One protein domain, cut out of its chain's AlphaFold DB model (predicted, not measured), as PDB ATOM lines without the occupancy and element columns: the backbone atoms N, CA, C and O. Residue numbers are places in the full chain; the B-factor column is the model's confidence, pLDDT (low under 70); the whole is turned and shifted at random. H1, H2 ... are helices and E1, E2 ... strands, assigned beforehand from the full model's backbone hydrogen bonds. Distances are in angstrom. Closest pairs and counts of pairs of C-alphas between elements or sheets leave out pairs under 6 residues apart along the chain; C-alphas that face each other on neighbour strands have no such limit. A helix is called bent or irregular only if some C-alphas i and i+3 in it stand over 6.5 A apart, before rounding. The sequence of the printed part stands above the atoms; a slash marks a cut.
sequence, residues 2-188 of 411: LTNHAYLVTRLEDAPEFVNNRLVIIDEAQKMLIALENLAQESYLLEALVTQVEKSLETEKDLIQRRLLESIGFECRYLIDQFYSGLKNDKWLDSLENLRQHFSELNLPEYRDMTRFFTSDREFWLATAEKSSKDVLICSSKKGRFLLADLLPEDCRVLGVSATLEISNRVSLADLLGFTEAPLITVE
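AT A GLANCE: This is residues 2 to 188 of the 411 residues of the protein "DinG family ATP-dependent helicase YoaA" of Streptococcus mitis (UniProt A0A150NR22). The model is two lobes joined by a narrow neck, with residues 183 to 188 running out as a tail from the lobe that also has the first residue. That lobe holds H1, H2, H8, a pair of parallel strands E1 and E5 and the short E6, with H3 leading out of it into the neck, while the other lobe has four helices, H4 to H7, folded back and forth beside a three-stranded antiparallel sheet of order E2 - E4 - E3. The chain crosses the neck outward where H3 runs straight into E2, and comes back at residues 143 to 147 after E4. The printed part has 187 residues, with eight named helices and six named strands in the order H1 H2 E1 H3 E2 H4 H5 H6 H7 E3 E4 E5 E6 H8, and its class is mixed, helices and strands. It is loose, with a radius of gyration of the C-alphas of 21.1 A, and elongated, spanning 65 by 37 by 28 A.

HOW THE PARTS SIT: H1, residues 5 to 14, and H3, residues 31 to 40, touch at a steep tilt of 42 degrees, the same way, closest at the C-alphas of Ala 6 and Ala 35, 5.2 A. H2, residues 16 to 19, is close to H1 but not clearly touching, the C-alphas of Leu 12 and Phe 18 being closest at 7.7 A. E1, residues 23 to 26, and E5, residues 157 to 160, are parallel neighbours, with N 24 and O 157 at 2.8 A, within hydrogen-bond range. E2, residues 41 to 45, and E4, residues 132 to 142, are antiparallel, with N 42 and O 140 at 2.9 A. E3, residues 122 to 129, is the other edge strand; it forms a hairpin with E4, N 125 and O 139 being 3.0 A apart. H5, residues 63 to 84, is on one face of this sheet at a height of 11.7 A, in two layers, a helix over a sheet. H4, residues 46 to 59, and H5 form a hairpin at a shallow tilt of 21 degrees, closest at the C-alphas of Val 50 and Gly 73, 5.2 A. H5 and H6, residues 91 to 105, form another at 25 degrees, shallow, closest at the C-alphas of Glu 75 and Ser 95, 5.7 A. H6, with residues 99 to 104 alone, touches H7, residues 109 to 119, in a third hairpin at a steep tilt of 44 degrees, closest at the C-alphas of Phe 103 and Thr 115, 5.0 A. The helix packing is part aligned, part crossed. H3, H4, H6 and H7 only graze the sheet. E6, residues 166 to 168, pairs with no named strand. H8, residues 173 to 177, only just touches H3, with 3 pairs of C-alphas within 8 A, closest those of Leu 33 and Leu 177, 7.2 A. H1 and H7 are apart, for instance. In H1, H3, H5, H6 and H8 every O i to N i+4 pair is within hydrogen-bond range; H4 has 8 of 10, H7 5 of 7, and H2 is too short for one.

IN THESE COORDINATES: H1 begins at C-alpha 5, (-32.290, -31.904, -18.907). H4 is 20.7 A long, H5 32.1 A and H6 21.9 A. H7 is irregular, C-alphas 110 and 113 being 7.8 A apart. E3, 19.9 A, bends by 58 degrees at residue 126, and E4, 25.5 A, bends by 80 degrees at residue 135. H8 ends at C-alpha 177, (-33.527, -27.470, -31.044).

THE WHOLE: The C-alphas farthest apart, those of Lys 61 and Glu 188, are 70.7 A apart. The printed part has no cut. The link from E4 to E5, 14 residues, is long. The mean pLDDT of the printed part is 90.2; residue 3, residues 88 to 89, residues 130 to 131, residue 133 and residue 188 are under 70.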
ATOM      1  N   LEU A   2     -27.333 -25.809 -16.080       72.31
ATOM      2  CA  LEU A   2     -28.258 -26.923 -15.900       72.31
ATOM      3  C   LEU A   2     -27.663 -28.178 -16.528       72.31
ATOM      4  O   LEU A   2     -27.237 -28.159 -17.679       72.31
ATOM      5  N   THR A   3     -27.657 -29.254 -15.749       68.94
ATOM      6  CA  THR A   3     -27.191 -30.589 -16.152       68.94
ATOM      7  C   THR A   3     -28.306 -31.636 -16.083       68.94
ATOM      8  O   THR A   3     -28.130 -32.753 -16.553       68.94
ATOM      9  N   ASN A   4     -29.460 -31.288 -15.500       83.00
ATOM     10  CA  ASN A   4     -30.642 -32.144 -15.450       83.00
ATOM     11  C   ASN A   4     -31.647 -31.702 -16.522       83.00
ATOM     12  O   ASN A   4     -32.527 -30.877 -16.266       83.00
ATOM     13  N   HIS A   5     -31.479 -32.239 -17.731       87.81
ATOM     14  CA  HIS A   5     -32.290 -31.904 -18.907       87.81
ATOM     15  C   HIS A   5     -33.764 -32.276 -18.727       87.81
ATOM     16  O   HIS A   5     -34.628 -31.494 -19.103       87.81
ATOM     17  N   ALA A   6     -34.051 -33.425 -18.104       84.44
ATOM     18  CA  ALA A   6     -35.418 -33.891 -17.862       84.44
ATOM     19  C   ALA A   6     -36.186 -32.940 -16.934       84.44
ATOM     20  O   ALA A   6     -37.306 -32.553 -17.240       84.44
ATOM     21  N   TYR A   7     -35.556 -32.509 -15.834       88.56
ATOM     22  CA  TYR A   7     -36.157 -31.521 -14.936       88.56
ATOM     23  C   TYR A   7     -36.394 -30.178 -15.633       88.56
ATOM     24  O   TYR A   7     -37.408 -29.538 -15.389       88.56
ATOM     25  N   LEU A   8     -35.466 -29.743 -16.492       89.81
ATOM     26  CA  LEU A   8     -35.610 -28.493 -17.237       89.81
ATOM     27  C   LEU A   8     -36.838 -28.528 -18.153       89.81
ATOM     28  O   LEU A   8     -37.657 -27.617 -18.081       89.81
ATOM     29  N   VAL A   9     -36.979 -29.562 -18.990       91.12
ATOM     30  CA  VAL A   9     -38.084 -29.625 -19.962       91.12
ATOM     31  C   VAL A   9     -39.449 -29.745 -19.286       91.12
ATOM     32  O   VAL A   9     -40.372 -29.057 -19.704       91.12
ATOM     33  N   THR A  10     -39.567 -30.521 -18.203       88.94
ATOM     34  CA  THR A  10     -40.833 -30.624 -17.456       88.94
ATOM     35  C   THR A  10     -41.195 -29.300 -16.798       88.94
ATOM     36  O   THR A  10     -42.335 -28.854 -16.879       88.94
ATOM     37  N   ARG A  11     -40.217 -28.600 -16.206       90.50
ATOM     38  CA  ARG A  11     -40.475 -27.282 -15.615       90.50
ATOM     39  C   ARG A  11     -40.837 -26.215 -16.640       90.50
ATOM     40  O   ARG A  11     -41.591 -25.309 -16.291       90.50
ATOM     41  N   LEU A  12     -40.280 -26.294 -17.847       91.00
ATOM     42  CA  LEU A  12     -40.631 -25.396 -18.945       91.00
ATOM     43  C   LEU A  12     -42.046 -25.662 -19.467       91.00
ATOM     44  O   LEU A  12     -42.741 -24.699 -19.760       91.00
ATOM     45  N   GLU A  13     -42.487 -26.922 -19.535       89.44
ATOM     46  CA  GLU A  13     -43.865 -27.252 -19.932       89.44
ATOM     47  C   GLU A  13     -44.892 -26.720 -18.919       89.44
ATOM     48  O   GLU A  13     -45.910 -26.158 -19.315       89.44
ATOM     49  N   ASP A  14     -44.601 -26.830 -17.618       89.31
ATOM     50  CA  ASP A  14     -45.540 -26.429 -16.562       89.31
ATOM     51  C   ASP A  14     -45.530 -24.923 -16.248       89.31
ATOM     52  O   ASP A  14     -46.555 -24.344 -15.887       89.31
ATOM     53  N   ALA A  15     -44.355 -24.289 -16.267       90.81
ATOM     54  CA  ALA A  15     -44.173 -22.945 -15.720       90.81
ATOM     55  C   ALA A  15     -42.996 -22.200 -16.375       90.81
ATOM     56  O   ALA A  15     -42.037 -21.874 -15.667       90.81
ATOM     57  N   PRO A  16     -43.058 -21.889 -17.684       89.12
ATOM     58  CA  PRO A  16     -41.936 -21.341 -18.462       89.12
ATOM     59  C   PRO A  16     -41.388 -20.017 -17.906       89.12
ATOM     60  O   PRO A  16     -40.194 -19.745 -18.005       89.12
ATOM     61  N   GLU A  17     -42.222 -19.256 -17.194       90.06
ATOM     62  CA  GLU A  17     -41.903 -17.997 -16.501       90.06
ATOM     63  C   GLU A  17     -40.657 -18.084 -15.591       90.06
ATOM     64  O   GLU A  17     -40.004 -17.082 -15.291       90.06
ATOM     65  N   PHE A  18     -40.287 -19.287 -15.131       89.75
ATOM     66  CA  PHE A  18     -39.139 -19.480 -14.240       89.75
ATOM     67  C   PHE A  18     -37.783 -19.109 -14.872       89.75
ATOM     68  O   PHE A  18     -36.804 -18.921 -14.135       89.75
ATOM     69  N   VAL A  19     -37.714 -19.015 -16.206       91.31
ATOM     70  CA  VAL A  19     -36.522 -18.584 -16.954       91.31
ATOM     71  C   VAL A  19     -36.628 -17.171 -17.539       91.31
ATOM     72  O   VAL A  19     -35.672 -16.741 -18.183       91.31
ATOM     73  N   ASN A  20     -37.706 -16.426 -17.265       91.62
ATOM     74  CA  ASN A  20     -37.857 -15.043 -17.738       91.62
ATOM     75  C   ASN A  20     -36.646 -14.190 -17.344       91.62
ATOM     76  O   ASN A  20     -36.201 -14.207 -16.189       91.62
ATOM     77  N   ASN A  21     -36.128 -13.426 -18.303       91.44
ATOM     78  CA  ASN A  21     -34.936 -12.587 -18.178       91.44
ATOM     79  C   ASN A  21     -33.679 -13.322 -17.664       91.44
ATOM     80  O   ASN A  21     -32.803 -12.708 -17.044       91.44
ATOM     81  N   ARG A  22     -33.560 -14.642 -17.881       92.06
ATOM     82  CA  ARG A  22     -32.383 -15.429 -17.469       92.06
ATOM     83  C   ARG A  22     -31.545 -15.887 -18.656       92.06
ATOM     84  O   ARG A  22     -32.038 -16.114 -19.756       92.06
ATOM     85  N   LEU A  23     -30.252 -16.079 -18.390       92.69
ATOM     86  CA  LEU A  23     -29.356 -16.843 -19.255       92.69
ATOM     87  C   LEU A  23     -29.339 -18.306 -18.798       92.69
ATOM     88  O   LEU A  23     -28.812 -18.635 -17.731       92.69
ATOM     89  N   VAL A  24     -29.885 -19.186 -19.625       91.94
ATOM     90  CA  VAL A  24     -29.896 -20.629 -19.413       91.94
ATOM     91  C   VAL A  24     -28.686 -21.246 -20.106       91.94
ATOM     92  O   VAL A  24     -28.596 -21.284 -21.328       91.94
ATOM     93  N   ILE A  25     -27.743 -21.746 -19.309       93.62
ATOM     94  CA  ILE A  25     -26.581 -22.489 -19.809       93.62
ATOM     95  C   ILE A  25     -26.890 -23.982 -19.723       93.62
ATOM     96  O   ILE A  25     -27.057 -24.495 -18.609       93.62
ATOM     97  N   ILE A  26     -26.940 -24.647 -20.874       92.50
ATOM     98  CA  ILE A  26     -27.224 -26.078 -21.017       92.50
ATOM     99  C   ILE A  26     -25.923 -26.783 -21.382       92.50
ATOM    100  O   ILE A  26     -25.401 -26.599 -22.480       92.50
ATOM    101  N   ASP A  27     -25.404 -27.584 -20.457       89.81
ATOM    102  CA  ASP A  27     -24.286 -28.483 -20.745       89.81
ATOM    103  C   ASP A  27     -24.801 -29.771 -21.396       89.81
ATOM    104  O   ASP A  27     -25.946 -30.159 -21.168       89.81
ATOM    105  N   GLU A  28     -23.988 -30.421 -22.225       86.81
ATOM    106  CA  GLU A  28     -24.392 -31.567 -23.052       86.81
ATOM    107  C   GLU A  28     -25.728 -31.335 -23.784       86.81
ATOM    108  O   GLU A  28     -26.636 -32.171 -23.747       86.81
ATOM    109  N   ALA A  29     -25.859 -30.183 -24.450       91.06
ATOM    110  CA  ALA A  29     -27.111 -29.728 -25.056       91.06
ATOM    111  C   ALA A  29     -27.783 -30.760 -25.988       91.06
ATOM    112  O   ALA A  29     -29.002 -30.744 -26.144       91.06
ATOM    113  N   GLN A  30     -27.033 -31.709 -26.559       88.50
ATOM    114  CA  GLN A  30     -27.579 -32.783 -27.394       88.50
ATOM    115  C   GLN A  30     -28.571 -33.691 -26.658       88.50
ATOM    116  O   GLN A  30     -29.465 -34.260 -27.283       88.50
ATOM    117  N   LYS A  31     -28.458 -33.800 -25.327       89.12
ATOM    118  CA  LYS A  31     -29.381 -34.584 -24.494       89.12
ATOM    119  C   LYS A  31     -30.776 -33.964 -24.421       89.12
ATOM    120  O   LYS A  31     -31.729 -34.679 -24.112       89.12
ATOM    121  N   MET A  32     -30.927 -32.685 -24.784       92.69
ATOM    122  CA  MET A  32     -32.237 -32.036 -24.872       92.69
ATOM    123  C   MET A  32     -33.150 -32.715 -25.890       92.69
ATOM    124  O   MET A  32     -34.338 -32.822 -25.623       92.69
ATOM    125  N   LEU A  33     -32.623 -33.248 -27.000       91.94
ATOM    126  CA  LEU A  33     -33.446 -33.948 -27.995       91.94
ATOM    127  C   LEU A  33     -34.171 -35.158 -27.390       91.94
ATOM    128  O   LEU A  33     -35.354 -35.367 -27.641       91.94
ATOM    129  N   ILE A  34     -33.466 -35.934 -26.560       90.19
ATOM    130  CA  ILE A  34     -34.038 -37.098 -25.871       90.19
ATOM    131  C   ILE A  34     -34.968 -36.645 -24.743       90.19
ATOM    132  O   ILE A  34     -36.039 -37.218 -24.577       90.19
ATOM    133  N   ALA A  35     -34.596 -35.610 -23.985       92.38
ATOM    134  CA  ALA A  35     -35.442 -35.084 -22.914       92.38
ATOM    135  C   ALA A  35     -36.791 -34.565 -23.447       92.38
ATOM    136  O   ALA A  35     -37.831 -34.880 -22.876       92.38
ATOM    137  N   LEU A  36     -36.774 -33.827 -24.560       93.75
ATOM    138  CA  LEU A  36     -37.966 -33.317 -25.242       93.75
ATOM    139  C   LEU A  36     -38.823 -34.446 -25.819       93.75
ATOM    140  O   LEU A  36     -40.044 -34.406 -25.701       93.75
ATOM    141  N   GLU A  37     -38.201 -35.470 -26.409       93.44
ATOM    142  CA  GLU A  37     -38.947 -36.641 -26.867       93.44
ATOM    143  C   GLU A  37     -39.616 -37.365 -25.694       93.44
ATOM    144  O   GLU A  37     -40.795 -37.686 -25.784       93.44
ATOM    145  N   ASN A  38     -38.904 -37.588 -24.589       91.12
ATOM    146  CA  ASN A  38     -39.468 -38.249 -23.413       91.12
ATOM    147  C   ASN A  38     -40.629 -37.450 -22.804       91.12
ATOM    148  O   ASN A  38     -41.593 -38.049 -22.345       91.12
ATOM    149  N   LEU A  39     -40.562 -36.114 -22.834       90.69
ATOM    150  CA  LEU A  39     -41.666 -35.241 -22.418       90.69
ATOM    151  C   LEU A  39     -42.912 -35.430 -23.301       90.69
ATOM    152  O   LEU A  39     -44.040 -35.381 -22.826       90.69
ATOM    153  N   ALA A  40     -42.719 -35.670 -24.600       90.25
ATOM    154  CA  ALA A  40     -43.814 -35.919 -25.532       90.25
ATOM    155  C   ALA A  40     -44.424 -37.328 -25.397       90.25
ATOM    156  O   ALA A  40     -45.489 -37.585 -25.977       90.25
ATOM    157  N   GLN A  41     -43.772 -38.232 -24.659       91.94
ATOM    158  CA  GLN A  41     -44.194 -39.619 -24.509       91.94
ATOM    159  C   GLN A  41     -45.155 -39.826 -23.341       91.94
ATOM    160  O   GLN A  41     -45.013 -39.253 -22.269       91.94
ATOM    161  N   GLU A  42     -46.133 -40.698 -23.558       92.44
ATOM    162  CA  GLU A  42     -47.021 -41.214 -22.516       92.44
ATOM    163  C   GLU A  42     -47.100 -42.736 -22.666       92.44
ATOM    164  O   GLU A  42     -46.940 -43.268 -23.770       92.44
ATOM    165  N   SER A  43     -47.349 -43.456 -21.574       93.75
ATOM    166  CA  SER A  43     -47.486 -44.913 -21.616       93.75
ATOM    167  C   SER A  43     -48.445 -45.424 -20.553       93.75
ATOM    168  O   SER A  43     -48.417 -44.937 -19.423       93.75
ATOM    169  N   TYR A  44     -49.206 -46.461 -20.890       94.62
ATOM    170  CA  TYR A  44     -50.088 -47.158 -19.958       94.62
ATOM    171  C   TYR A  44     -49.848 -48.668 -19.991       94.62
ATOM    172  O   TYR A  44     -49.534 -49.232 -21.038       94.62
ATOM    173  N   LEU A  45     -50.023 -49.327 -18.843       95.31
ATOM    174  CA  LEU A  45     -49.964 -50.785 -18.736       95.31
ATOM    175  C   LEU A  45     -51.282 -51.400 -19.211       95.31
ATOM    176  O   LEU A  45     -52.320 -51.158 -18.595       95.31
ATOM    177  N   LEU A  46     -51.243 -52.212 -20.269       95.00
ATOM    178  CA  LEU A  46     -52.445 -52.817 -20.846       95.00
ATOM    179  C   LEU A  46     -53.163 -53.729 -19.846       95.00
ATOM    180  O   LEU A  46     -54.389 -53.712 -19.776       95.00
ATOM    181  N   GLU A  47     -52.430 -54.463 -19.012       94.38
ATOM    182  CA  GLU A  47     -53.011 -55.295 -17.958       94.38
ATOM    183  C   GLU A  47     -53.779 -54.452 -16.925       94.38
ATOM    184  O   GLU A  47     -54.878 -54.826 -16.515       94.38
ATOM    185  N   ALA A  48     -53.251 -53.277 -16.553       94.12
ATOM    186  CA  ALA A  48     -53.944 -52.360 -15.647       94.12
ATOM    187  C   ALA A  48     -55.211 -51.776 -16.285       94.12
ATOM    188  O   ALA A  48     -56.231 -51.672 -15.606       94.12
ATOM    189  N   LEU A  49     -55.169 -51.451 -17.586       94.69
ATOM    190  CA  LEU A  49     -56.360 -51.050 -18.341       94.69
ATOM    191  C   LEU A  49     -57.442 -52.131 -18.288       94.69
ATOM    192  O   LEU A  49     -58.596 -51.825 -18.001       94.69
ATOM    193  N   VAL A  50     -57.074 -53.389 -18.545       96.50
ATOM    194  CA  VAL A  50     -58.015 -54.519 -18.520       96.50
ATOM    195  C   VAL A  50     -58.649 -54.661 -17.136       96.50
ATOM    196  O   VAL A  50     -59.871 -54.736 -17.034       96.50
ATOM    197  N   THR A  51     -57.847 -54.613 -16.068       96.44
ATOM    198  CA  THR A  51     -58.362 -54.671 -14.690       96.44
ATOM    199  C   THR A  51     -59.283 -53.490 -14.362       96.44
ATOM    200  O   THR A  51     -60.308 -53.664 -13.702       96.44
ATOM    201  N   GLN A  52     -58.948 -52.277 -14.820       95.88
ATOM    202  CA  GLN A  52     -59.782 -51.092 -14.609       95.88
ATOM    203  C   GLN A  52     -61.138 -51.227 -15.317       95.88
ATOM    204  O   GLN A  52     -62.172 -50.959 -14.705       95.88
ATOM    205  N   VAL A  53     -61.136 -51.711 -16.562       96.38
ATOM    206  CA  VAL A  53     -62.346 -51.985 -17.350       96.38
ATOM    207  C   VAL A  53     -63.238 -53.020 -16.667       96.38
ATOM    208  O   VAL A  53     -64.436 -52.783 -16.514       96.38
ATOM    209  N   GLU A  54     -62.672 -54.140 -16.213       96.31
ATOM    210  CA  GLU A  54     -63.415 -55.200 -15.515       96.31
ATOM    211  C   GLU A  54     -64.105 -54.671 -14.257       96.31
ATOM    212  O   GLU A  54     -65.287 -54.937 -14.039       96.31
ATOM    213  N   LYS A  55     -63.412 -53.827 -13.488       95.81
ATOM    214  CA  LYS A  55     -63.985 -53.171 -12.312       95.81
ATOM    215  C   LYS A  55     -65.120 -52.205 -12.670       95.81
ATOM    216  O   LYS A  55     -66.145 -52.198 -11.995       95.81
ATOM    217  N   SER A  56     -64.969 -51.396 -13.723       95.06
ATOM    218  CA  SER A  56     -66.028 -50.474 -14.167       95.06
ATOM    219  C   SER A  56     -67.277 -51.217 -14.664       95.06
ATOM    220  O   SER A  56     -68.395 -50.751 -14.437       95.06
ATOM    221  N   LEU A  57     -67.122 -52.396 -15.280       95.44
ATOM    222  CA  LEU A  57     -68.238 -53.224 -15.761       95.44
ATOM    223  C   LEU A  57     -69.141 -53.767 -14.639       95.44
ATOM    224  O   LEU A  57     -70.319 -54.055 -14.884       95.44
ATOM    225  N   GLU A  58     -68.630 -53.896 -13.413       94.50
ATOM    226  CA  GLU A  58     -69.424 -54.312 -12.249       94.50
ATOM    227  C   GLU A  58     -70.423 -53.231 -11.813       94.50
ATOM    228  O   GLU A  58     -71.520 -53.545 -11.348       94.50
ATOM    229  N   THR A  59     -70.061 -51.956 -11.979       93.12
ATOM    230  CA  THR A  59     -70.838 -50.815 -11.472       93.12
ATOM    231  C   THR A  59     -71.630 -50.076 -12.546       93.12
ATOM    232  O   THR A  59     -72.669 -49.492 -12.227       93.12
ATOM    233  N   GLU A  60     -71.165 -50.090 -13.798       94.81
ATOM    234  CA  GLU A  60     -71.780 -49.334 -14.891       94.81
ATOM    235  C   GLU A  60     -73.139 -49.925 -15.290       94.81
ATOM    236  O   GLU A  60     -73.285 -51.138 -15.456       94.81
ATOM    237  N   LYS A  61     -74.154 -49.074 -15.447       93.31
ATOM    238  CA  LYS A  61     -75.536 -49.483 -15.751       93.31
ATOM    239  C   LYS A  61     -75.956 -49.122 -17.167       93.31
ATOM    240  O   LYS A  61     -76.857 -49.772 -17.700       93.31
ATOM    241  N   ASP A  62     -75.336 -48.113 -17.768       96.25
ATOM    242  CA  ASP A  62     -75.625 -47.724 -19.138       96.25
ATOM    243  C   ASP A  62     -75.151 -48.807 -20.120       96.25
ATOM    244  O   ASP A  62     -73.984 -49.197 -20.145       96.25
ATOM    245  N   LEU A  63     -76.075 -49.322 -20.936       95.12
ATOM    246  CA  LEU A  63     -75.795 -50.433 -21.850       95.12
ATOM    247  C   LEU A  63     -74.779 -50.070 -22.938       95.12
ATOM    248  O   LEU A  63     -74.047 -50.951 -23.390       95.12
ATOM    249  N   ILE A  64     -74.745 -48.809 -23.375       95.62
ATOM    250  CA  ILE A  64     -73.814 -48.351 -24.410       95.62
ATOM    251  C   ILE A  64     -72.414 -48.262 -23.803       95.62
ATOM    252  O   ILE A  64     -71.489 -48.871 -24.336       95.62
ATOM    253  N   GLN A  65     -72.271 -47.605 -22.649       96.12
ATOM    254  CA  GLN A  65     -70.990 -47.503 -21.942       96.12
ATOM    255  C   GLN A  65     -70.442 -48.887 -21.560       96.12
ATOM    256  O   GLN A  65     -69.260 -49.151 -21.767       96.12
ATOM    257  N   ARG A  66     -71.295 -49.821 -21.107       97.50
ATOM    258  CA  ARG A  66     -70.885 -51.218 -20.856       97.50
ATOM    259  C   ARG A  66     -70.327 -51.901 -22.106       97.50
ATOM    260  O   ARG A  66     -69.272 -52.518 -22.028       97.50
ATOM    261  N   ARG A  67     -70.994 -51.780 -23.261       97.00
ATOM    262  CA  ARG A  67     -70.507 -52.371 -24.523       97.00
ATOM    263  C   ARG A  67     -69.186 -51.758 -24.983       97.00
ATOM    264  O   ARG A  67     -68.320 -52.483 -25.475       97.00
ATOM    265  N   LEU A  68     -69.022 -50.444 -24.818       96.94
ATOM    266  CA  LEU A  68     -67.761 -49.759 -25.109       96.94
ATOM    267  C   LEU A  68     -66.640 -50.280 -24.206       96.94
ATOM    268  O   LEU A  68     -65.585 -50.651 -24.709       96.94
ATOM    269  N   LEU A  69     -66.886 -50.401 -22.898       97.56
ATOM    270  CA  LEU A  69     -65.941 -50.987 -21.944       97.56
ATOM    271  C   LEU A  69     -65.573 -52.436 -22.307       97.56
ATOM    272  O   LEU A  69     -64.392 -52.769 -22.346       97.56
ATOM    273  N   GLU A  70     -66.548 -53.292 -22.631       97.62
ATOM    274  CA  GLU A  70     -66.298 -54.671 -23.088       97.62
ATOM    275  C   GLU A  70     -65.397 -54.707 -24.331       97.62
ATOM    276  O   GLU A  70     -64.447 -55.495 -24.386       97.62
ATOM    277  N   SER A  71     -65.664 -53.821 -25.295       97.69
ATOM    278  CA  SER A  71     -64.895 -53.707 -26.536       97.69
ATOM    279  C   SER A  71     -63.474 -53.205 -26.269       97.69
ATOM    280  O   SER A  71     -62.519 -53.812 -26.742       97.69
ATOM    281  N   ILE A  72     -63.298 -52.180 -25.428       97.62
ATOM    282  CA  ILE A  72     -61.976 -51.698 -24.992       97.62
ATOM    283  C   ILE A  72     -61.191 -52.822 -24.309       97.62
ATOM    284  O   ILE A  72     -60.032 -53.062 -24.644       97.62
ATOM    285  N   GLY A  73     -61.816 -53.552 -23.382       96.94
ATOM    286  CA  GLY A  73     -61.174 -54.676 -22.701       96.94
ATOM    287  C   GLY A  73     -60.765 -55.794 -23.664       96.94
ATOM    288  O   GLY A  73     -59.705 -56.398 -23.492       96.94
ATOM    289  N   PHE A  74     -61.585 -56.078 -24.682       97.50
ATOM    290  CA  PHE A  74     -61.252 -57.030 -25.743       97.50
ATOM    291  C   PHE A  74     -60.026 -56.581 -26.542       97.50
ATOM    292  O   PHE A  74     -59.075 -57.353 -26.653       97.50
ATOM    293  N   GLU A  75     -60.017 -55.339 -27.026       96.94
ATOM    294  CA  GLU A  75     -58.904 -54.797 -27.810       96.94
ATOM    295  C   GLU A  75     -57.596 -54.773 -27.004       96.94
ATOM    296  O   GLU A  75     -56.562 -55.227 -27.487       96.94
ATOM    297  N   CYS A  76     -57.631 -54.360 -25.730       96.12
ATOM    298  CA  CYS A  76     -56.452 -54.399 -24.861       96.12
ATOM    299  C   CYS A  76     -55.879 -55.820 -24.719       96.12
ATOM    300  O   CYS A  76     -54.671 -56.010 -24.855       96.12
ATOM    301  N   ARG A  77     -56.726 -56.834 -24.492       95.62
ATOM    302  CA  ARG A  77     -56.280 -58.240 -24.418       95.62
ATOM    303  C   ARG A  77     -55.732 -58.741 -25.752       95.62
ATOM    304  O   ARG A  77     -54.745 -59.473 -25.761       95.62
ATOM    305  N   TYR A  78     -56.349 -58.336 -26.859       94.50
ATOM    306  CA  TYR A  78     -55.866 -58.663 -28.194       94.50
ATOM    307  C   TYR A  78     -54.466 -58.086 -28.438       94.50
ATOM    308  O   TYR A  78     -53.578 -58.820 -28.865       94.50
ATOM    309  N   LEU A  79     -54.221 -56.818 -28.089       93.69
ATOM    310  CA  LEU A  79     -52.895 -56.199 -28.204       93.69
ATOM    311  C   LEU A  79     -51.825 -56.939 -27.388       93.69
ATOM    312  O   LEU A  79     -50.721 -57.153 -27.892       93.69
ATOM    313  N   ILE A  80     -52.150 -57.374 -26.163       93.00
ATOM    314  CA  ILE A  80     -51.243 -58.176 -25.324       93.00
ATOM    315  C   ILE A  80     -50.880 -59.497 -26.030       93.00
ATOM    316  O   ILE A  80     -49.702 -59.837 -26.146       93.00
ATOM    317  N   ASP A  81     -51.871 -60.228 -26.546       91.44
ATOM    318  CA  ASP A  81     -51.656 -61.494 -27.263       91.44
ATOM    319  C   ASP A  81     -50.821 -61.312 -28.544       91.44
ATOM    320  O   ASP A  81     -49.884 -62.073 -28.816       91.44
ATOM    321  N   GLN A  82     -51.105 -60.256 -29.312       90.50
ATOM    322  CA  GLN A  82     -50.349 -59.934 -30.522       90.50
ATOM    323  C   GLN A  82     -48.896 -59.569 -30.219       90.50
ATOM    324  O   GLN A  82     -47.998 -59.962 -30.973       90.50
ATOM    325  N   PHE A  83     -48.641 -58.870 -29.110       89.88
ATOM    326  CA  PHE A  83     -47.289 -58.546 -28.670       89.88
ATOM    327  C   PHE A  83     -46.465 -59.812 -28.406       89.88
ATOM    328  O   PHE A  83     -45.382 -59.972 -28.972       89.88
ATOM    329  N   TYR A  84     -47.005 -60.767 -27.641       87.81
ATOM    330  CA  TYR A  84     -46.332 -62.045 -27.377       87.81
ATOM    331  C   TYR A  84     -46.191 -62.932 -28.611       87.81
ATOM    332  O   TYR A  84     -45.227 -63.690 -28.731       87.81
ATOM    333  N   SER A  85     -47.113 -62.803 -29.560       86.12
ATOM    334  CA  SER A  85     -47.044 -63.490 -30.849       86.12
ATOM    335  C   SER A  85     -45.987 -62.904 -31.796       86.12
ATOM    336  O   SER A  85     -45.726 -63.491 -32.850       86.12
ATOM    337  N   GLY A  86     -45.356 -61.780 -31.430       80.62
ATOM    338  CA  GLY A  86     -44.306 -61.113 -32.195       80.62
ATOM    339  C   GLY A  86     -44.819 -60.177 -33.290       80.62
ATOM    340  O   GLY A  86     -44.109 -59.981 -34.272       80.62
ATOM    341  N   LEU A  87     -46.042 -59.642 -33.155       79.25
ATOM    342  CA  LEU A  87     -46.644 -58.665 -34.079       79.25
ATOM    343  C   LEU A  87     -46.532 -59.081 -35.557       79.25
ATOM    344  O   LEU A  87     -46.174 -58.289 -36.425       79.25
ATOM    345  N   LYS A  88     -46.820 -60.354 -35.851       61.69
ATOM    346  CA  LYS A  88     -46.600 -60.972 -37.174       61.69
ATOM    347  C   LYS A  88     -47.454 -60.373 -38.303       61.69
ATOM    348  O   LYS A  88     -47.262 -60.739 -39.462       61.69
ATOM    349  N   ASN A  89     -48.400 -59.491 -37.988       69.75
ATOM    350  CA  ASN A  89     -49.350 -58.900 -38.915       69.75
ATOM    351  C   ASN A  89     -49.735 -57.497 -38.429       69.75
ATOM    352  O   ASN A  89     -49.962 -57.302 -37.238       69.75
ATOM    353  N   ASP A  90     -49.939 -56.557 -39.354       76.19
ATOM    354  CA  ASP A  90     -50.331 -55.166 -39.055       76.19
ATOM    355  C   ASP A  90     -51.760 -55.014 -38.492       76.19
ATOM    356  O   ASP A  90     -52.215 -53.905 -38.243       76.19
ATOM    357  N   LYS A  91     -52.465 -56.120 -38.215       80.94
ATOM    358  CA  LYS A  91     -53.827 -56.134 -37.647       80.94
ATOM    359  C   LYS A  91     -53.935 -55.491 -36.264       80.94
ATOM    360  O   LYS A  91     -55.010 -55.066 -35.862       80.94
ATOM    361  N   TRP A  92     -52.835 -55.408 -35.520       85.69
ATOM    362  CA  TRP A  92     -52.822 -54.685 -34.249       85.69
ATOM    363  C   TRP A  92     -53.051 -53.172 -34.442       85.69
ATOM    364  O   TRP A  92     -53.533 -52.514 -33.525       85.69
ATOM    365  N   LEU A  93     -52.772 -52.622 -35.634       86.94
ATOM    366  CA  LEU A  93     -53.112 -51.236 -35.976       86.94
ATOM    367  C   LEU A  93     -54.630 -51.038 -36.077       86.94
ATOM    368  O   LEU A  93     -55.128 -50.008 -35.634       86.94
ATOM    369  N   ASP A  94     -55.366 -52.034 -36.582       90.62
ATOM    370  CA  ASP A  94     -56.836 -51.993 -36.616       90.62
ATOM    371  C   ASP A  94     -57.401 -51.919 -35.187       90.62
ATOM    372  O   ASP A  94     -58.317 -51.151 -34.904       90.62
ATOM    373  N   SER A  95     -56.791 -52.665 -34.259       92.25
ATOM    374  CA  SER A  95     -57.134 -52.636 -32.833       92.25
ATOM    375  C   SER A  95     -56.893 -51.261 -32.198       92.25
ATOM    376  O   SER A  95     -57.702 -50.794 -31.395       92.25
ATOM    377  N   LEU A  96     -55.826 -50.555 -32.595       91.88
ATOM    378  CA  LEU A  96     -55.592 -49.179 -32.150       91.88
ATOM    379  C   LEU A  96     -56.655 -48.205 -32.663       91.88
ATOM    380  O   LEU A  96     -57.097 -47.343 -31.902       91.88
ATOM    381  N   GLU A  97     -57.081 -48.332 -33.923       92.56
ATOM    382  CA  GLU A  97     -58.140 -47.475 -34.467       92.56
ATOM    383  C   GLU A  97     -59.489 -47.773 -33.793       92.56
ATOM    384  O   GLU A  97     -60.222 -46.849 -33.442       92.56
ATOM    385  N   ASN A  98     -59.775 -49.046 -33.497       95.38
ATOM    386  CA  ASN A  98     -60.942 -49.436 -32.706       95.38
ATOM    387  C   ASN A  98     -60.895 -48.831 -31.299       95.38
ATOM    388  O   ASN A  98     -61.878 -48.247 -30.851       95.38
ATOM    389  N   LEU A  99     -59.756 -48.917 -30.600       96.06
ATOM    390  CA  LEU A  99     -59.585 -48.283 -29.290       96.06
ATOM    391  C   LEU A  99     -59.820 -46.777 -29.366       96.06
ATOM    392  O   LEU A  99     -60.552 -46.236 -28.541       96.06
ATOM    393  N   ARG A 100     -59.255 -46.104 -30.371       95.69
ATOM    394  CA  ARG A 100     -59.475 -44.675 -30.598       95.69
ATOM    395  C   ARG A 100     -60.958 -44.349 -30.762       95.69
ATOM    396  O   ARG A 100     -61.437 -43.417 -30.112       95.69
ATOM    397  N   GLN A 101     -61.683 -45.125 -31.567       96.38
ATOM    398  CA  GLN A 101     -63.124 -44.956 -31.747       96.38
ATOM    399  C   GLN A 101     -63.878 -45.185 -30.431       96.38
ATOM    400  O   GLN A 101     -64.636 -44.314 -30.006       96.38
ATOM    401  N   HIS A 102     -63.629 -46.301 -29.741       97.31
ATOM    402  CA  HIS A 102     -64.318 -46.632 -28.493       97.31
ATOM    403  C   HIS A 102     -64.081 -45.580 -27.404       97.31
ATOM    404  O   HIS A 102     -65.027 -45.161 -26.743       97.31
ATOM    405  N   PHE A 103     -62.843 -45.106 -27.241       96.75
ATOM    406  CA  PHE A 103     -62.527 -44.041 -26.291       96.75
ATOM    407  C   PHE A 103     -63.148 -42.697 -26.682       96.75
ATOM    408  O   PHE A 103     -63.504 -41.931 -25.795       96.75
ATOM    409  N   SER A 104     -63.328 -42.408 -27.977       96.19
ATOM    410  CA  SER A 104     -64.000 -41.175 -28.415       96.19
ATOM    411  C   SER A 104     -65.491 -41.129 -28.053       96.19
ATOM    412  O   SER A 104     -66.047 -40.043 -27.891       96.19
ATOM    413  N   GLU A 105     -66.126 -42.295 -27.894       96.50
ATOM    414  CA  GLU A 105     -67.540 -42.444 -27.525       96.50
ATOM    415  C   GLU A 105     -67.749 -42.705 -26.022       96.50
ATOM    416  O   GLU A 105     -68.869 -42.586 -25.509       96.50
ATOM    417  N   LEU A 106     -66.681 -43.066 -25.303       95.81
ATOM    418  CA  LEU A 106     -66.725 -43.358 -23.876       95.81
ATOM    419  C   LEU A 106     -66.901 -42.059 -23.079       95.81
ATOM    420  O   LEU A 106     -66.070 -41.154 -23.127       95.81
ATOM    421  N   ASN A 107     -67.973 -41.977 -22.297       94.00
ATOM    422  CA  ASN A 107     -68.328 -40.791 -21.521       94.00
ATOM    423  C   ASN A 107     -68.267 -41.076 -20.016       94.00
ATOM    424  O   ASN A 107     -69.232 -40.862 -19.280       94.00
ATOM    425  N   LEU A 108     -67.119 -41.590 -19.572       93.81
ATOM    426  CA  LEU A 108     -66.847 -41.932 -18.178       93.81
ATOM    427  C   LEU A 108     -65.708 -41.058 -17.625       93.81
ATOM    428  O   LEU A 108     -64.595 -41.102 -18.164       93.81
ATOM    429  N   PRO A 109     -65.944 -40.252 -16.566       92.56
ATOM    430  CA  PRO A 109     -64.952 -39.313 -16.039       92.56
ATOM    431  C   PRO A 109     -63.615 -39.953 -15.650       92.56
ATOM    432  O   PRO A 109     -62.562 -39.345 -15.839       92.56
ATOM    433  N   GLU A 110     -63.640 -41.180 -15.135       93.25
ATOM    434  CA  GLU A 110     -62.456 -41.925 -14.709       93.25
ATOM    435  C   GLU A 110     -61.555 -42.388 -15.871       93.25
ATOM    436  O   GLU A 110     -60.415 -42.781 -15.634       93.25
ATOM    437  N   TYR A 111     -62.025 -42.290 -17.121       95.06
ATOM    438  CA  TYR A 111     -61.256 -42.603 -18.332       95.06
ATOM    439  C   TYR A 111     -60.824 -41.353 -19.108       95.06
ATOM    440  O   TYR A 111     -60.359 -41.466 -20.241       95.06
ATOM    441  N   ARG A 112     -60.955 -40.146 -18.542       93.62
ATOM    442  CA  ARG A 112     -60.668 -38.889 -19.256       93.62
ATOM    443  C   ARG A 112     -59.238 -38.807 -19.797       93.62
ATOM    444  O   ARG A 112     -59.048 -38.419 -20.950       93.62
ATOM    445  N   ASP A 113     -58.247 -39.186 -18.996       93.06
ATOM    446  CA  ASP A 113     -56.839 -39.138 -19.409       93.06
ATOM    447  C   ASP A 113     -56.550 -40.157 -20.516       93.06
ATOM    448  O   ASP A 113     -55.906 -39.840 -21.510       93.06
ATOM    449  N   MET A 114     -57.129 -41.352 -20.404       93.50
ATOM    450  CA  MET A 114     -57.008 -42.413 -21.407       93.50
ATOM    451  C   MET A 114     -57.714 -42.022 -22.706       93.50
ATOM    452  O   MET A 114     -57.179 -42.208 -23.795       93.50
ATOM    453  N   THR A 115     -58.877 -41.384 -22.596       94.50
ATOM    454  CA  THR A 115     -59.598 -40.824 -23.739       94.50
ATOM    455  C   THR A 115     -58.723 -39.818 -24.466       94.50
ATOM    456  O   THR A 115     -58.544 -39.923 -25.677       94.50
ATOM    457  N   ARG A 116     -58.089 -38.888 -23.740       93.19
ATOM    458  CA  ARG A 116     -57.130 -37.949 -24.330       93.19
ATOM    459  C   ARG A 116     -55.953 -38.681 -24.978       93.19
ATOM    460  O   ARG A 116     -55.598 -38.340 -26.104       93.19
ATOM    461  N   PHE A 117     -55.378 -39.676 -24.309       94.00
ATOM    462  CA  PHE A 117     -54.246 -40.458 -24.806       94.00
ATOM    463  C   PHE A 117     -54.552 -41.132 -26.150       94.00
ATOM    464  O   PHE A 117     -53.790 -40.945 -27.094       94.00
ATOM    465  N   PHE A 118     -55.678 -41.848 -26.266       93.88
ATOM    466  CA  PHE A 118     -56.053 -42.601 -27.471       93.88
ATOM    467  C   PHE A 118     -56.629 -41.740 -28.603       93.88
ATOM    468  O   PHE A 118     -56.489 -42.098 -29.769       93.88
ATOM    469  N   THR A 119     -57.278 -40.615 -28.289       92.44
ATOM    470  CA  THR A 119     -57.933 -39.766 -29.307       92.44
ATOM    471  C   THR A 119     -57.033 -38.666 -29.871       92.44
ATOM    472  O   THR A 119     -57.318 -38.145 -30.953       92.44
ATOM    473  N   SER A 120     -55.942 -38.325 -29.177       89.81
ATOM    474  CA  SER A 120     -54.972 -37.321 -29.628       89.81
ATOM    475  C   SER A 120     -54.161 -37.794 -30.835       89.81
ATOM    476  O   SER A 120     -53.930 -38.985 -31.027       89.81
ATOM    477  N   ASP A 121     -53.660 -36.841 -31.623       87.94
ATOM    478  CA  ASP A 121     -52.826 -37.126 -32.790       87.94
ATOM    479  C   ASP A 121     -51.404 -37.560 -32.378       87.94
ATOM    480  O   ASP A 121     -50.477 -36.754 -32.246       87.94
ATOM    481  N   ARG A 122     -51.255 -38.858 -32.100       89.50
ATOM    482  CA  ARG A 122     -50.050 -39.491 -31.549       89.50
ATOM    483  C   ARG A 122     -49.621 -40.696 -32.393       89.50
ATOM    484  O   ARG A 122     -50.434 -41.321 -33.068       89.50
ATOM    485  N   GLU A 123     -48.332 -41.026 -32.360       89.19
ATOM    486  CA  GLU A 123     -47.826 -42.313 -32.850       89.19
ATOM    487  C   GLU A 123     -47.812 -43.325 -31.703       89.19
ATOM    488  O   GLU A 123     -47.349 -42.981 -30.619       89.19
ATOM    489  N   PHE A 124     -48.264 -44.559 -31.942       90.12
ATOM    490  CA  PHE A 124     -48.357 -45.618 -30.930       90.12
ATOM    491  C   PHE A 124     -47.421 -46.792 -31.233       90.12
ATOM    492  O   PHE A 124     -47.155 -47.109 -32.395       90.12
ATOM    493  N   TRP A 125     -46.942 -47.456 -30.182       90.38
ATOM    494  CA  TRP A 125     -46.224 -48.729 -30.254       90.38
ATOM    495  C   TRP A 125     -46.386 -49.514 -28.947       90.38
ATOM    496  O   TRP A 125     -46.772 -48.959 -27.919       90.38
ATOM    497  N   LEU A 126     -46.073 -50.808 -28.987       90.62
ATOM    498  CA  LEU A 126     -46.068 -51.674 -27.808       90.62
ATOM    499  C   LEU A 126     -44.637 -51.902 -27.311       90.62
ATOM    500  O   LEU A 126     -43.702 -52.002 -28.110       90.62
ATOM    501  N   ALA A 127     -44.466 -51.990 -25.994       89.19
ATOM    502  CA  ALA A 127     -43.177 -52.227 -25.347       89.19
ATOM    503  C   ALA A 127     -43.333 -53.077 -24.079       89.19
ATOM    504  O   ALA A 127     -44.427 -53.212 -23.543       89.19
ATOM    505  N   THR A 128     -42.232 -53.629 -23.569       86.44
ATOM    506  CA  THR A 128     -42.206 -54.259 -22.241       86.44
ATOM    507  C   THR A 128     -41.941 -53.229 -21.148       86.44
ATOM    508  O   THR A 128     -41.175 -52.282 -21.345       86.44
ATOM    509  N   ALA A 129     -42.530 -53.427 -19.968       84.75
ATOM    510  CA  ALA A 129     -42.183 -52.625 -18.801       84.75
ATOM    511  C   ALA A 129     -40.744 -52.917 -18.333       84.75
ATOM    512  O   ALA A 129     -40.282 -54.058 -18.332       84.75
ATOM    513  N   GLU A 130     -40.026 -51.896 -17.855       69.62
ATOM    514  CA  GLU A 130     -38.605 -52.030 -17.485       69.62
ATOM    515  C   GLU A 130     -38.328 -53.109 -16.424       69.62
ATOM    516  O   GLU A 130     -37.248 -53.707 -16.410       69.62
ATOM    517  N   LYS A 131     -39.297 -53.348 -15.531       68.50
ATOM    518  CA  LYS A 131     -39.180 -54.259 -14.381       68.50
ATOM    519  C   LYS A 131     -39.770 -55.649 -14.624       68.50
ATOM    520  O   LYS A 131     -39.542 -56.535 -13.804       68.50
ATOM    521  N   SER A 132     -40.512 -55.848 -15.711       73.88
ATOM    522  CA  SER A 132     -41.194 -57.109 -16.004       73.88
ATOM    523  C   SER A 132     -41.257 -57.327 -17.510       73.88
ATOM    524  O   SER A 132     -41.891 -56.573 -18.241       73.88
ATOM    525  N   SER A 133     -40.650 -58.417 -17.977       69.81
ATOM    526  CA  SER A 133     -40.790 -58.852 -19.370       69.81
ATOM    527  C   SER A 133     -42.185 -59.403 -19.692       69.81
ATOM    528  O   SER A 133     -42.417 -59.799 -20.830       69.81
ATOM    529  N   LYS A 134     -43.071 -59.500 -18.688       79.81
ATOM    530  CA  LYS A 134     -44.445 -60.005 -18.804       79.81
ATOM    531  C   LYS A 134     -45.506 -58.900 -18.829       79.81
ATOM    532  O   LYS A 134     -46.688 -59.202 -18.937       79.81
ATOM    533  N   ASP A 135     -45.089 -57.652 -18.694       88.38
ATOM    534  CA  ASP A 135     -45.991 -56.516 -18.570       88.38
ATOM    535  C   ASP A 135     -45.913 -55.725 -19.875       88.38
ATOM    536  O   ASP A 135     -44.816 -55.295 -20.266       88.38
ATOM    537  N   VAL A 136     -47.047 -55.551 -20.558       92.62
ATOM    538  CA  VAL A 136     -47.095 -54.896 -21.870       92.62
ATOM    539  C   VAL A 136     -47.582 -53.459 -21.724       92.62
ATOM    540  O   VAL A 136     -48.694 -53.176 -21.280       92.62
ATOM    541  N   LEU A 137     -46.738 -52.527 -22.146       94.06
ATOM    542  CA  LEU A 137     -47.065 -51.115 -22.238       94.06
ATOM    543  C   LEU A 137     -47.598 -50.794 -23.631       94.06
ATOM    544  O   LEU A 137     -46.991 -51.172 -24.636       94.06
ATOM    545  N   ILE A 138     -48.676 -50.016 -23.681       94.69
ATOM    546  CA  ILE A 138     -48.986 -49.196 -24.846       94.69
ATOM    547  C   ILE A 138     -48.347 -47.829 -24.654       94.69
ATOM    548  O   ILE A 138     -48.665 -47.094 -23.719       94.69
ATOM    549  N   CYS A 139     -47.415 -47.506 -25.538       93.31
ATOM    550  CA  CYS A 139     -46.678 -46.258 -25.526       93.31
ATOM    551  C   CYS A 139     -47.142 -45.386 -26.681       93.31
ATOM    552  O   CYS A 139     -47.533 -45.883 -27.742       93.31
ATOM    553  N   SER A 140     -47.068 -44.077 -26.492       92.75
ATOM    554  CA  SER A 140     -47.287 -43.144 -27.578       92.75
ATOM    555  C   SER A 140     -46.454 -41.883 -27.445       92.75
ATOM    556  O   SER A 140     -45.985 -41.542 -26.362       92.75
ATOM    557  N   SER A 141     -46.283 -41.178 -28.559       92.12
ATOM    558  CA  SER A 141     -45.577 -39.901 -28.629       92.12
ATOM    559  C   SER A 141     -46.350 -38.915 -29.500       92.12
ATOM    560  O   SER A 141     -46.924 -39.315 -30.517       92.12
ATOM    561  N   LYS A 142     -46.367 -37.627 -29.128       88.69
ATOM    562  CA  LYS A 142     -46.953 -36.554 -29.962       88.69
ATOM    563  C   LYS A 142     -46.331 -36.578 -31.368       88.69
ATOM    564  O   LYS A 142     -45.134 -36.837 -31.496       88.69
ATOM    565  N   LYS A 143     -47.107 -36.314 -32.425       84.25
ATOM    566  CA  LYS A 143     -46.548 -36.212 -33.786       84.25
ATOM    567  C   LYS A 143     -45.597 -35.018 -33.921       84.25
ATOM    568  O   LYS A 143     -45.828 -33.967 -33.334       84.25
ATOM    569  N   GLY A 144     -44.550 -35.193 -34.731       84.50
ATOM    570  CA  GLY A 144     -43.478 -34.206 -34.897       84.50
ATOM    571  C   GLY A 144     -42.548 -34.117 -33.683       84.50
ATOM    572  O   GLY A 144     -42.759 -34.774 -32.654       84.50
ATOM    573  N   ARG A 145     -41.469 -33.345 -33.816       88.31
ATOM    574  CA  ARG A 145     -40.561 -33.066 -32.698       88.31
ATOM    575  C   ARG A 145     -41.036 -31.885 -31.868       88.31
ATOM    576  O   ARG A 145     -41.535 -30.897 -32.389       88.31
ATOM    577  N   PHE A 146     -40.802 -31.991 -30.567       86.75
ATOM    578  CA  PHE A 146     -40.873 -30.860 -29.654       86.75
ATOM    579  C   PHE A 146     -39.573 -30.062 -29.766       86.75
ATOM    580  O   PHE A 146     -38.488 -30.640 -29.636       86.75
ATOM    581  N   LEU A 147     -39.671 -28.761 -30.031       92.19
ATOM    582  CA  LEU A 147     -38.516 -27.873 -30.096       92.19
ATOM    583  C   LEU A 147     -38.310 -27.205 -28.741       92.19
ATOM    584  O   LEU A 147     -39.262 -26.863 -28.044       92.19
ATOM    585  N   LEU A 148     -37.048 -27.006 -28.361       93.56
ATOM    586  CA  LEU A 148     -36.741 -26.286 -27.130       93.56
ATOM    587  C   LEU A 148     -37.136 -24.812 -27.249       93.56
ATOM    588  O   LEU A 148     -37.600 -24.236 -26.272       93.56
ATOM    589  N   ALA A 149     -36.946 -24.226 -28.434       92.75
ATOM    590  CA  ALA A 149     -37.304 -22.840 -28.713       92.75
ATOM    591  C   ALA A 149     -38.782 -22.546 -28.398       92.75
ATOM    592  O   ALA A 149     -39.067 -21.525 -27.784       92.75
ATOM    593  N   ASP A 150     -39.689 -23.480 -28.708       91.50
ATOM    594  CA  ASP A 150     -41.135 -23.321 -28.487       91.50
ATOM    595  C   ASP A 150     -41.527 -23.310 -26.998       91.50
ATOM    596  O   ASP A 150     -42.600 -22.834 -26.638       91.50
ATOM    597  N   LEU A 151     -40.672 -23.853 -26.125       90.88
ATOM    598  CA  LEU A 151     -40.908 -23.918 -24.680       90.88
ATOM    599  C   LEU A 151     -40.335 -22.722 -23.915       90.88
ATOM    600  O   LEU A 151     -40.552 -22.602 -22.708       90.88
ATOM    601  N   LEU A 152     -39.546 -21.877 -24.576       92.31
ATOM    602  CA  LEU A 152     -38.837 -20.788 -23.923       92.31
ATOM    603  C   LEU A 152     -39.582 -19.458 -24.100       92.31
ATOM    604  O   LEU A 152     -40.019 -19.142 -25.203       92.31
ATOM    605  N   PRO A 153     -39.674 -18.640 -23.039       91.06
ATOM    606  CA  PRO A 153     -40.097 -17.246 -23.144       91.06
ATOM    607  C   PRO A 153     -39.200 -16.435 -24.095       91.06
ATOM    608  O   PRO A 153     -37.992 -16.674 -24.158       91.06
ATOM    609  N   GLU A 154     -39.762 -15.428 -24.775       87.56
ATOM    610  CA  GLU A 154     -39.035 -14.579 -25.742       87.56
ATOM    611  C   GLU A 154     -37.838 -13.824 -25.131       87.56
ATOM    612  O   GLU A 154     -36.856 -13.542 -25.817       87.56
ATOM    613  N   ASP A 155     -37.897 -13.496 -23.839       90.75
ATOM    614  CA  ASP A 155     -36.856 -12.766 -23.106       90.75
ATOM    615  C   ASP A 155     -35.762 -13.685 -22.516       90.75
ATOM    616  O   ASP A 155     -34.797 -13.211 -21.902       90.75
ATOM    617  N   CYS A 156     -35.883 -15.002 -22.704       92.00
ATOM    618  CA  CYS A 156     -34.914 -15.987 -22.244       92.00
ATOM    619  C   CYS A 156     -33.745 -16.124 -23.228       92.00
ATOM    620  O   CYS A 156     -33.914 -16.267 -24.437       92.00
ATOM    621  N   ARG A 157     -32.514 -16.146 -22.705       92.25
ATOM    622  CA  ARG A 157     -31.302 -16.380 -23.506       92.25
ATOM    623  C   ARG A 157     -30.765 -17.777 -23.240       92.25
ATOM    624  O   ARG A 157     -30.662 -18.182 -22.086       92.25
ATOM    625  N   VAL A 158     -30.323 -18.478 -24.282       92.69
ATOM    626  CA  VAL A 158     -29.763 -19.833 -24.162       92.69
ATOM    627  C   VAL A 158     -28.310 -19.868 -24.619       92.69
ATOM    628  O   VAL A 158     -27.956 -19.312 -25.655       92.69
ATOM    629  N   LEU A 159     -27.471 -20.558 -23.850       93.25
ATOM    630  CA  LEU A 159     -26.126 -20.955 -24.246       93.25
ATOM    631  C   LEU A 159     -26.018 -22.479 -24.148       93.25
ATOM    632  O   LEU A 159     -25.988 -23.033 -23.049       93.25
ATOM    633  N   GLY A 160     -25.966 -23.151 -25.297       92.25
ATOM    634  CA  GLY A 160     -25.749 -24.594 -25.377       92.25
ATOM    635  C   GLY A 160     -24.267 -24.927 -25.511       92.25
ATOM    636  O   GLY A 160     -23.596 -24.417 -26.404       92.25
ATOM    637  N   VAL A 161     -23.762 -25.809 -24.653       90.69
ATOM    638  CA  VAL A 161     -22.413 -26.374 -24.751       90.69
ATOM    639  C   VAL A 161     -22.542 -27.850 -25.102       90.69
ATOM    640  O   VAL A 161     -23.300 -28.593 -24.481       90.69
ATOM    641  N   SER A 162     -21.837 -28.280 -26.146       86.81
ATOM    642  CA  SER A 162     -21.830 -29.675 -26.576       86.81
ATOM    643  C   SER A 162     -20.607 -29.973 -27.438       86.81
ATOM    644  O   SER A 162     -20.136 -29.125 -28.189       86.81
ATOM    645  N   ALA A 163     -20.126 -31.215 -27.385       76.69
ATOM    646  CA  ALA A 163     -19.142 -31.721 -28.341       76.69
ATOM    647  C   ALA A 163     -19.743 -31.996 -29.738       76.69
ATOM    648  O   ALA A 163     -19.007 -32.332 -30.661       76.69
ATOM    649  N   THR A 164     -21.069 -31.900 -29.892       75.12
ATOM    650  CA  THR A 164     -21.820 -32.253 -31.109       75.12
ATOM    651  C   THR A 164     -22.634 -31.069 -31.648       75.12
ATOM    652  O   THR A 164     -23.722 -31.278 -32.185       75.12
ATOM    653  N   LEU A 165     -22.188 -29.822 -31.441       83.06
ATOM    654  CA  LEU A 165     -22.943 -28.640 -31.889       83.06
ATOM    655  C   LEU A 165     -23.140 -28.634 -33.413       83.06
ATOM    656  O   LEU A 165     -24.249 -28.406 -33.897       83.06
ATOM    657  N   GLU A 166     -22.084 -28.958 -34.156       83.56
ATOM    658  CA  GLU A 166     -22.131 -29.197 -35.595       83.56
ATOM    659  C   GLU A 166     -22.174 -30.711 -35.844       83.56
ATOM    660  O   GLU A 166     -21.232 -31.435 -35.514       83.56
ATOM    661  N   ILE A 167     -23.298 -31.204 -36.373       84.56
ATOM    662  CA  ILE A 167     -23.496 -32.636 -36.630       84.56
ATOM    663  C   ILE A 167     -22.982 -32.952 -38.032       84.56
ATOM    664  O   ILE A 167     -22.156 -33.842 -38.208       84.56
ATOM    665  N   SER A 168     -23.421 -32.191 -39.029       86.81
ATOM    666  CA  SER A 168     -22.911 -32.235 -40.397       86.81
ATOM    667  C   SER A 168     -22.917 -30.838 -41.010       86.81
ATOM    668  O   SER A 168     -23.446 -29.891 -40.439       86.81
ATOM    669  N   ASN A 169     -22.412 -30.725 -42.236       85.44
ATOM    670  CA  ASN A 169     -22.493 -29.494 -43.022       85.44
ATOM    671  C   ASN A 169     -23.935 -29.066 -43.374       85.44
ATOM    672  O   ASN A 169     -24.120 -27.992 -43.939       85.44
ATOM    673  N   ARG A 170     -24.944 -29.912 -43.123       88.69
ATOM    674  CA  ARG A 170     -26.361 -29.637 -43.425       88.69
ATOM    675  C   ARG A 170     -27.269 -29.681 -42.197       88.69
ATOM    676  O   ARG A 170     -28.464 -29.407 -42.328       88.69
ATOM    677  N   VAL A 171     -26.746 -30.096 -41.046       90.00
ATOM    678  CA  VAL A 171     -27.520 -30.295 -39.818       90.00
ATOM    679  C   VAL A 171     -26.686 -29.834 -38.632       90.00
ATOM    680  O   VAL A 171     -25.622 -30.393 -38.360       90.00
ATOM    681  N   SER A 172     -27.199 -28.860 -37.889       92.25
ATOM    682  CA  SER A 172     -26.658 -28.479 -36.588       92.25
ATOM    683  C   SER A 172     -27.596 -28.901 -35.459       92.25
ATOM    684  O   SER A 172     -28.800 -29.082 -35.654       92.25
ATOM    685  N   LEU A 173     -27.056 -29.050 -34.249       91.44
ATOM    686  CA  LEU A 173     -27.885 -29.272 -33.064       91.44
ATOM    687  C   LEU A 173     -28.810 -28.073 -32.797       91.44
ATOM    688  O   LEU A 173     -29.925 -28.267 -32.321       91.44
ATOM    689  N   ALA A 174     -28.358 -26.856 -33.105       92.25
ATOM    690  CA  ALA A 174     -29.147 -25.644 -32.925       92.25
ATOM    691  C   ALA A 174     -30.427 -25.682 -33.773       92.25
ATOM    692  O   ALA A 174     -31.510 -25.494 -33.220       92.25
ATOM    693  N   ASP A 175     -30.323 -26.060 -35.054       91.69
ATOM    694  CA  ASP A 175     -31.484 -26.255 -35.938       91.69
ATOM    695  C   ASP A 175     -32.459 -27.282 -35.355       91.69
ATOM    696  O   ASP A 175     -33.665 -27.052 -35.286       91.69
ATOM    697  N   LEU A 176     -31.933 -28.413 -34.870       91.88
ATOM    698  CA  LEU A 176     -32.758 -29.456 -34.263       91.88
ATOM    699  C   LEU A 176     -33.433 -28.985 -32.967       91.88
ATOM    700  O   LEU A 176     -34.484 -29.501 -32.610       91.88
ATOM    701  N   LEU A 177     -32.888 -28.011 -32.247       93.31
ATOM    702  CA  LEU A 177     -33.527 -27.470 -31.044       93.31
ATOM    703  C   LEU A 177     -34.460 -26.280 -31.329       93.31
ATOM    704  O   LEU A 177     -35.110 -25.808 -30.396       93.31
ATOM    705  N   GLY A 178     -34.565 -25.843 -32.589       93.19
ATOM    706  CA  GLY A 178     -35.404 -24.720 -33.022       93.19
ATOM    707  C   GLY A 178     -34.683 -23.368 -33.086       93.19
ATOM    708  O   GLY A 178     -35.337 -22.342 -33.215       93.19
ATOM    709  N   PHE A 179     -33.350 -23.340 -33.008       92.62
ATOM    710  CA  PHE A 179     -32.543 -22.115 -33.035       92.62
ATOM    711  C   PHE A 179     -31.747 -21.984 -34.341       92.62
ATOM    712  O   PHE A 179     -30.518 -22.049 -34.342       92.62
ATOM    713  N   THR A 180     -32.441 -21.801 -35.460       88.00
ATOM    714  CA  THR A 180     -31.846 -21.804 -36.813       88.00
ATOM    715  C   THR A 180     -30.856 -20.667 -37.084       88.00
ATOM    716  O   THR A 180     -29.986 -20.792 -37.940       88.00
ATOM    717  N   GLU A 181     -30.954 -19.556 -36.352       87.44
ATOM    718  CA  GLU A 181     -30.061 -18.397 -36.495       87.44
ATOM    719  C   GLU A 181     -28.975 -18.330 -35.407       87.44
ATOM    720  O   GLU A 181     -28.246 -17.341 -35.300       87.44
ATOM    721  N   ALA A 182     -28.855 -19.361 -34.564       89.75
ATOM    722  CA  ALA A 182     -27.905 -19.329 -33.461       89.75
ATOM    723  C   ALA A 182     -26.448 -19.368 -33.960       89.75
ATOM    724  O   ALA A 182     -26.079 -20.252 -34.740       89.75
ATOM    725  N   PRO A 183     -25.572 -18.472 -33.467       90.19
ATOM    726  CA  PRO A 183     -24.156 -18.531 -33.788       90.19
ATOM    727  C   PRO A 183     -23.516 -19.774 -33.161       90.19
ATOM    728  O   PRO A 183     -23.698 -20.059 -31.976       90.19
ATOM    729  N   LEU A 184     -22.715 -20.487 -33.953       88.44
ATOM    730  CA  LEU A 184     -21.958 -21.655 -33.510       88.44
ATOM    731  C   LEU A 184     -20.486 -21.289 -33.334       88.44
ATOM    732  O   LEU A 184     -19.868 -20.689 -34.213       88.44
ATOM    733  N   ILE A 185     -19.922 -21.668 -32.191       87.69
ATOM    734  CA  ILE A 185     -18.504 -21.491 -31.883       87.69
ATOM    735  C   ILE A 185     -17.916 -22.875 -31.629       87.69
ATOM    736  O   ILE A 185     -18.312 -23.559 -30.685       87.69
ATOM    737  N   THR A 186     -16.958 -23.269 -32.464       81.62
ATOM    738  CA  THR A 186     -16.264 -24.554 -32.357       81.62
ATOM    739  C   THR A 186     -14.871 -24.340 -31.779       81.62
ATOM    740  O   THR A 186     -14.150 -23.431 -32.187       81.62
ATOM    741  N   VAL A 187     -14.486 -25.192 -30.831       80.62
ATOM    742  CA  VAL A 187     -13.141 -25.215 -30.245       80.62
ATOM    743  C   VAL A 187     -12.390 -26.420 -30.806       80.62
ATOM    744  O   VAL A 187     -12.916 -27.532 -30.800       80.62
ATOM    745  N   GLU A 188     -11.173 -26.205 -31.305       69.00
ATOM    746  CA  GLU A 188     -10.341 -27.283 -31.850       69.00
ATOM    747  C   GLU A 188      -9.891 -28.263 -30.757       69.00
ATOM    748  O   GLU A 188      -9.481 -27.870 -29.663       69.00
TER     749      GLU A 188